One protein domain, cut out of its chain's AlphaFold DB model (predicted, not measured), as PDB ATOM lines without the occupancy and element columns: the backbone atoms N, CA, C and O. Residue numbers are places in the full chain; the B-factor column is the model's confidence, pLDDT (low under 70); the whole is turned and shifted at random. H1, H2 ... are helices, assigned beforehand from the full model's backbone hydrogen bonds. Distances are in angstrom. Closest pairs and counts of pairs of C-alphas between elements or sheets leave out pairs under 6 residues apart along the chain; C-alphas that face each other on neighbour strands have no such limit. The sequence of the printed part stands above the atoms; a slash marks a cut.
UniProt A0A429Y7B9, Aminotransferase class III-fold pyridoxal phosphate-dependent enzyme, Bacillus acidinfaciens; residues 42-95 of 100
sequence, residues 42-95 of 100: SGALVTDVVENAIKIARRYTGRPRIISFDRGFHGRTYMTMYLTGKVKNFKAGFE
ATOM      1  N   SER A  42      68.486  41.633 -42.333       39.59
ATOM      2  CA  SER A  42      68.978  41.810 -43.701       39.59
ATOM      3  C   SER A  42      68.769  40.492 -44.438       39.59
ATOM      4  O   SER A  42      69.341  39.477 -44.062       39.59
ATOM      5  N   GLY A  43      67.874  40.460 -45.425       59.34
ATOM      6  CA  GLY A  43      67.385  39.191 -45.979       59.34
ATOM      7  C   GLY A  43      66.709  38.333 -44.897       59.34
ATOM      8  O   GLY A  43      65.915  38.845 -44.118       59.34
ATOM      9  N   ALA A  44      67.064  37.050 -44.792       49.28
ATOM     10  CA  ALA A  44      66.544  36.124 -43.773       49.28
ATOM     11  C   ALA A  44      67.254  36.215 -42.395       49.28
ATOM     12  O   ALA A  44      67.220  35.271 -41.608       49.28
ATOM     13  N   LEU A  45      67.967  37.312 -42.112       44.06
ATOM     14  CA  LEU A  45      68.773  37.469 -40.894       44.06
ATOM     15  C   LEU A  45      67.949  38.060 -39.739       44.06
ATOM     16  O   LEU A  45      67.337  39.107 -39.912       44.06
ATOM     17  N   VAL A  46      68.010  37.449 -38.551       55.44
ATOM     18  CA  VAL A  46      67.532  38.010 -37.270       55.44
ATOM     19  C   VAL A  46      68.595  37.730 -36.202       55.44
ATOM     20  O   VAL A  46      68.910  36.573 -35.933       55.44
ATOM     21  N   THR A  47      69.170  38.776 -35.606       56.22
ATOM     22  CA  THR A  47      70.468  38.682 -34.899       56.22
ATOM     23  C   THR A  47      70.411  38.776 -33.359       56.22
ATOM     24  O   THR A  47      71.435  38.951 -32.724       56.22
ATOM     25  N   ASP A  48      69.269  38.591 -32.696       57.69
ATOM     26  CA  ASP A  48      69.214  38.655 -31.209       57.69
ATOM     27  C   ASP A  48      68.520  37.431 -30.567       57.69
ATOM     28  O   ASP A  48      68.618  37.157 -29.371       57.69
ATOM     29  N   VAL A  49      67.833  36.620 -31.375       64.31
ATOM     30  CA  VAL A  49      66.926  35.572 -30.872       64.31
ATOM     31  C   VAL A  49      67.657  34.255 -30.590       64.31
ATOM     32  O   VAL A  49      67.458  33.636 -29.545       64.31
ATOM     33  N   VAL A  50      68.536  33.821 -31.497       66.00
ATOM     34  CA  VAL A  50      69.150  32.484 -31.428       66.00
ATOM     35  C   VAL A  50      70.153  32.372 -30.275       66.00
ATOM     36  O   VAL A  50      70.189  31.358 -29.579       66.00
ATOM     37  N   GLU A  51      70.931  33.420 -30.003       73.31
ATOM     38  CA  GLU A  51      71.895  33.403 -28.896       73.31
ATOM     39  C   GLU A  51      71.215  33.312 -27.529       73.31
ATOM     40  O   GLU A  51      71.652  32.552 -26.659       73.31
ATOM     41  N   ASN A  52      70.120  34.050 -27.346       76.62
ATOM     42  CA  ASN A  52      69.351  34.020 -26.108       76.62
ATOM     43  C   ASN A  52      68.663  32.663 -25.904       76.62
ATOM     44  O   ASN A  52      68.709  32.124 -24.796       76.62
ATOM     45  N   ALA A  53      68.142  32.046 -26.971       74.81
ATOM     46  CA  ALA A  53      67.589  30.693 -26.909       74.81
ATOM     47  C   ALA A  53      68.623  29.665 -26.408       74.81
ATOM     48  O   ALA A  53      68.333  28.863 -25.518       74.81
ATOM     49  N   ILE A  54      69.864  29.729 -26.902       80.06
ATOM     50  CA  ILE A  54      70.931  28.810 -26.472       80.06
ATOM     51  C   ILE A  54      71.345  29.068 -25.021       80.06
ATOM     52  O   ILE A  54      71.588  28.117 -24.274       80.06
ATOM     53  N   LYS A  55      71.421  30.335 -24.594       83.00
ATOM     54  CA  LYS A  55      71.722  30.689 -23.196       83.00
ATOM     55  C   LYS A  55      70.686  30.096 -22.241       83.00
ATOM     56  O   LYS A  55      71.066  29.484 -21.243       83.00
ATOM     57  N   ILE A  56      69.399  30.214 -22.575       80.75
ATOM     58  CA  ILE A  56      68.301  29.630 -21.793       80.75
ATOM     59  C   ILE A  56      68.406  28.101 -21.781       80.75
ATOM     60  O   ILE A  56      68.407  27.504 -20.704       80.75
ATOM     61  N   ALA A  57      68.573  27.467 -22.946       78.50
ATOM     62  CA  ALA A  57      68.669  26.011 -23.060       78.50
ATOM     63  C   ALA A  57      69.832  25.436 -22.233       78.50
ATOM     64  O   ALA A  57      69.647  24.482 -21.475       78.50
ATOM     65  N   ARG A  58      71.020  26.052 -22.304       88.00
ATOM     66  CA  ARG A  58      72.186  25.658 -21.495       88.00
ATOM     67  C   ARG A  58      71.931  25.834 -20.005       88.00
ATOM     68  O   ARG A  58      72.256  24.950 -19.220       88.00
ATOM     69  N   ARG A  59      71.338  26.963 -19.607       84.00
ATOM     70  CA  ARG A  59      71.080  27.269 -18.195       84.00
ATOM     71  C   ARG A  59      70.032  26.351 -17.572       84.00
ATOM     72  O   ARG A  59      70.155  26.041 -16.387       84.00
ATOM     73  N   TYR A  60      69.020  25.962 -18.346       86.31
ATOM     74  CA  TYR A  60      67.947  25.071 -17.913       86.31
ATOM     75  C   TYR A  60      68.411  23.616 -17.842       86.31
ATOM     76  O   TYR A  60      68.185  22.944 -16.842       86.31
ATOM     77  N   THR A  61      69.097  23.138 -18.882       88.31
ATOM     78  CA  THR A  61      69.517  21.729 -18.968       88.31
ATOM     79  C   THR A  61      70.823  21.432 -18.234       88.31
ATOM     80  O   THR A  61      71.119  20.270 -17.972       88.31
ATOM     81  N   GLY A  62      71.650  22.449 -17.969       89.94
ATOM     82  CA  GLY A  62      73.028  22.278 -17.499       89.94
ATOM     83  C   GLY A  62      73.962  21.653 -18.544       89.94
ATOM     84  O   GLY A  62      75.116  21.361 -18.242       89.94
ATOM     85  N   ARG A  63      73.492  21.426 -19.779       85.50
ATOM     86  CA  ARG A  63      74.262  20.756 -20.832       85.50
ATOM     87  C   ARG A  63      74.983  21.809 -21.678       85.50
ATOM     88  O   ARG A  63      74.329  22.689 -22.232       85.50
ATOM     89  N   PRO A  64      76.316  21.727 -21.839       82.44
ATOM     90  CA  PRO A  64      77.065  22.736 -22.594       82.44
ATOM     91  C   PRO A  64      76.906  22.594 -24.119       82.44
ATOM     92  O   PRO A  64      77.056  23.572 -24.862       82.44
ATOM     93  N   ARG A  65      76.606  21.378 -24.590       86.62
ATOM     94  CA  ARG A  65      76.547  21.014 -26.012       86.62
ATOM     95  C   ARG A  65      75.191  21.347 -26.638       86.62
ATOM     96  O   ARG A  65      74.159  21.182 -25.997       86.62
ATOM     97  N   ILE A  66      75.223  21.774 -27.900       82.88
ATOM     98  CA  ILE A  66      74.059  22.056 -28.750       82.88
ATOM     99  C   ILE A  66      74.223  21.247 -30.035       82.88
ATOM    100  O   ILE A  66      75.323  21.196 -30.580       82.88
ATOM    101  N   ILE A  67      73.143  20.617 -30.493       86.12
ATOM    102  CA  ILE A  67      73.091  19.917 -31.778       86.12
ATOM    103  C   ILE A  67      72.427  20.853 -32.787       86.12
ATOM    104  O   ILE A  67      71.391  21.447 -32.497       86.12
ATOM    105  N   SER A  68      73.030  20.975 -33.964       82.50
ATOM    106  CA  SER A  68      72.473  21.678 -35.118       82.50
ATOM    107  C   SER A  68      72.498  20.753 -36.328       82.50
ATOM    108  O   SER A  68      73.360  19.881 -36.425       82.50
ATOM    109  N   PHE A  69      71.579  20.962 -37.261       79.56
ATOM    110  CA  PHE A  69      71.498  20.162 -38.481       79.56
ATOM    111  C   PHE A  69      72.420  20.692 -39.581       79.56
ATOM    112  O   PHE A  69      72.649  21.903 -39.692       79.56
ATOM    113  N   ASP A  70      72.907  19.779 -40.426       72.62
ATOM    114  CA  ASP A  70      73.571  20.160 -41.669       72.62
ATOM    115  C   ASP A  70      72.603  20.956 -42.565       72.62
ATOM    116  O   ASP A  70      71.384  20.789 -42.506       72.62
ATOM    117  N   ARG A  71      73.152  21.884 -43.357       76.94
ATOM    118  CA  ARG A  71      72.425  22.852 -44.203       76.94
ATOM    119  C   ARG A  71      71.505  23.843 -43.462       76.94
ATOM    120  O   ARG A  71      70.876  24.665 -44.121       76.94
ATOM    121  N   GLY A  72      71.471  23.848 -42.126       71.50
ATOM    122  CA  GLY A  72      70.735  24.843 -41.333       71.50
ATOM    123  C   GLY A  72      71.423  26.215 -41.279       71.50
ATOM    124  O   GLY A  72      72.653  26.300 -41.274       71.50
ATOM    125  N   PHE A  73      70.641  27.297 -41.201       79.06
ATOM    126  CA  PHE A  73      71.133  28.672 -41.055       79.06
ATOM    127  C   PHE A  73      70.654  29.281 -39.732       79.06
ATOM    128  O   PHE A  73      69.453  29.395 -39.507       79.06
ATOM    129  N   HIS A  74      71.589  29.679 -38.864       73.19
ATOM    130  CA  HIS A  74      71.282  30.115 -37.494       73.19
ATOM    131  C   HIS A  74      71.716  31.558 -37.197       73.19
ATOM    132  O   HIS A  74      71.402  32.075 -36.126       73.19
ATOM    133  N   GLY A  75      72.418  32.213 -38.128       71.69
ATOM    134  CA  GLY A  75      72.882  33.595 -38.002       71.69
ATOM    135  C   GLY A  75      74.342  33.784 -38.420       71.69
ATOM    136  O   GLY A  75      75.002  32.860 -38.896       71.69
ATOM    137  N   ARG A  76      74.835  35.017 -38.272       70.56
ATOM    138  CA  ARG A  76      76.201  35.440 -38.646       70.56
ATOM    139  C   ARG A  76      77.019  36.002 -37.479       70.56
ATOM    140  O   ARG A  76      78.100  36.539 -37.688       70.56
ATOM    141  N   THR A  77      76.512  35.908 -36.256       69.88
ATOM    142  CA  THR A  77      77.300  36.231 -35.057       69.88
ATOM    143  C   THR A  77      78.201  35.061 -34.700       69.88
ATOM    144  O   THR A  77      77.921  33.930 -35.085       69.88
ATOM    145  N   TYR A  78      79.259  35.299 -33.927       66.50
ATOM    146  CA  TYR A  78      80.250  34.267 -33.601       66.50
ATOM    147  C   TYR A  78      79.623  32.959 -33.073       66.50
ATOM    148  O   TYR A  78      79.980  31.863 -33.502       66.50
ATOM    149  N   MET A  79      78.617  33.075 -32.199       73.62
ATOM    150  CA  MET A  79      77.913  31.934 -31.612       73.62
ATOM    151  C   MET A  79      76.995  31.210 -32.608       73.62
ATOM    152  O   MET A  79      76.938  29.980 -32.623       73.62
ATOM    153  N   THR A  80      76.284  31.953 -33.456       73.81
ATOM    154  CA  THR A  80      75.310  31.400 -34.413       73.81
ATOM    155  C   THR A  80      75.947  30.890 -35.705       73.81
ATOM    156  O   THR A  80      75.464  29.939 -36.324       73.81
ATOM    157  N   MET A  81      77.090  31.460 -36.074       75.31
ATOM    158  CA  MET A  81      77.953  31.016 -37.159       75.31
ATOM    159  C   MET A  81      78.464  29.598 -36.900       75.31
ATOM    160  O   MET A  81      78.432  28.772 -37.804       75.31
ATOM    161  N   TYR A  82      78.814  29.270 -35.649       74.88
ATOM    162  CA  TYR A  82      79.208  27.913 -35.248       74.88
ATOM    163  C   TYR A  82      78.101  26.871 -35.494       74.88
ATOM    164  O   TYR A  82      78.390  25.744 -35.900       74.88
ATOM    165  N   LEU A  83      76.836  27.265 -35.322       75.31
ATOM    166  CA  LEU A  83      75.660  26.408 -35.522       75.31
ATOM    167  C   LEU A  83      75.179  26.349 -36.978       75.31
ATOM    168  O   LEU A  83      74.322  25.539 -37.317       75.31
ATOM    169  N   THR A  84      75.682  27.213 -37.858       77.31
ATOM    170  CA  THR A  84      75.273  27.247 -39.268       77.31
ATOM    171  C   THR A  84      75.984  26.142 -40.055       77.31
ATOM    172  O   THR A  84      77.208  26.051 -40.039       77.31
ATOM    173  N   GLY A  85      75.241  25.281 -40.753       71.94
ATOM    174  CA  GLY A  85      75.795  24.105 -41.441       71.94
ATOM    175  C   GLY A  85      76.642  24.442 -42.674       71.94
ATOM    176  O   GLY A  85      77.596  23.740 -42.989       71.94
ATOM    177  N   LYS A  86      76.359  25.555 -43.365       71.75
ATOM    178  CA  LYS A  86      77.079  25.928 -44.594       71.75
ATOM    179  C   LYS A  86      78.453  26.541 -44.284       71.75
ATOM    180  O   LYS A  86      78.554  27.705 -43.917       71.75
ATOM    181  N   VAL A  87      79.515  25.769 -44.506       64.38
ATOM    182  CA  VAL A  87      80.902  26.133 -44.159       64.38
ATOM    183  C   VAL A  87      81.491  27.205 -45.091       64.38
ATOM    184  O   VAL A  87      81.851  28.293 -44.642       64.38
ATOM    185  N   LYS A  88      81.503  26.951 -46.408       60.94
ATOM    186  CA  LYS A  88      82.255  27.733 -47.418       60.94
ATOM    187  C   LYS A  88      81.959  29.245 -47.448       60.94
ATOM    188  O   LYS A  88      82.830  30.018 -47.815       60.94
ATOM    189  N   ASN A  89      80.755  29.669 -47.052       63.84
ATOM    190  CA  ASN A  89      80.327  31.076 -47.135       63.84
ATOM    191  C   ASN A  89      80.155  31.758 -45.771       63.84
ATOM    192  O   ASN A  89      79.835  32.947 -45.727       63.84
ATOM    193  N   PHE A  90      80.262  31.006 -44.673       55.06
ATOM    194  CA  PHE A  90      79.927  31.519 -43.346       55.06
ATOM    195  C   PHE A  90      80.947  31.153 -42.275       55.06
ATOM    196  O   PHE A  90      81.045  31.898 -41.318       55.06
ATOM    197  N   LYS A  91      81.698  30.057 -42.411       56.72
ATOM    198  CA  LYS A  91      82.688  29.613 -41.416       56.72
ATOM    199  C   LYS A  91      84.130  29.784 -41.888       56.72
ATOM    200  O   LYS A  91      84.997  30.006 -41.048       56.72
ATOM    201  N   ALA A  92      84.367  29.760 -43.200       61.75
ATOM    202  CA  ALA A  92      85.700  29.876 -43.786       61.75
ATOM    203  C   ALA A  92      86.468  31.093 -43.223       61.75
ATOM    204  O   ALA A  92      86.016  32.230 -43.349       61.75
ATOM    205  N   GLY A  93      87.613  30.837 -42.579       64.25
ATOM    206  CA  GLY A  93      88.457  31.855 -41.930       64.25
ATOM    207  C   GLY A  93      88.182  32.107 -40.439       64.25
ATOM    208  O   GLY A  93      88.980  32.774 -39.788       64.25
ATOM    209  N   PHE A  94      87.110  31.543 -39.872       61.31
ATOM    210  CA  PHE A  94      86.751  31.641 -38.446       61.31
ATOM    211  C   PHE A  94      86.762  30.287 -37.722       61.31
ATOM    212  O   PHE A  94      86.317  30.170 -36.577       61.31
ATOM    213  N   GLU A  95      87.230  29.245 -38.400       60.16
ATOM    214  CA  GLU A  95      87.215  27.875 -37.901       60.16
ATOM    215  C   GLU A  95      88.383  27.672 -36.936       60.16
ATOM    216  O   GLU A  95      89.519  28.049 -37.228       60.16
TER     217      GLU A  95
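Overview. This is residues 42 to 95 of the 100 residues of the protein "Aminotransferase class III-fold pyridoxal phosphate-dependent enzyme" of Bacillus acidinfaciens (UniProt A0A429Y7B9). This is a domain with little regular structure: residues 42 to 48 and then H1 run from one end to the other, residues 62 to 77 fold back as a long loop, and the short helix H2 follows, set crosswise to H1. The printed part has 54 residues and two named helices, H1 then H2, with no named strand; the class is all helix, with 19 residues in named elements. It is only just compact, close to loose, with a radius of gyration of the C-alphas of 11.6 A and spans of 32 by 22 by 18 A.

Along the chain. H1, residues 49 to 61, begins at C-alpha 49 (66.926, 35.572, -30.872) and is 18.4 A long. H2, residues 78 to 83, measures 9.3 A and ends at C-alpha 83 (75.660, 26.408, -35.522).

Arrangement. H1 and H2 only just touch, with 3 pairs of C-alphas within 8 A, H1 with residues 50 to 51 alone; the closest C-alphas, of Glu 51 and Met 79, are 6.8 A apart. Their lines are about perpendicular, at 74 degrees. Every O i to N i+4 pair of H1 is within hydrogen-bond range; in H2 0 of 2 are, and 1 of 3 O i to N i+3 pairs.

Size, cuts and confidence. The C-alphas farthest apart, of Gly 43 and Gly 62, are 33.6 A apart. The link from H1 to H2 is long, 16 residues, and the printed part has no cut. Mean pLDDT of the printed part is 71.4; residues 42 to 50, 77 to 78 and 87 to 95 are under 70.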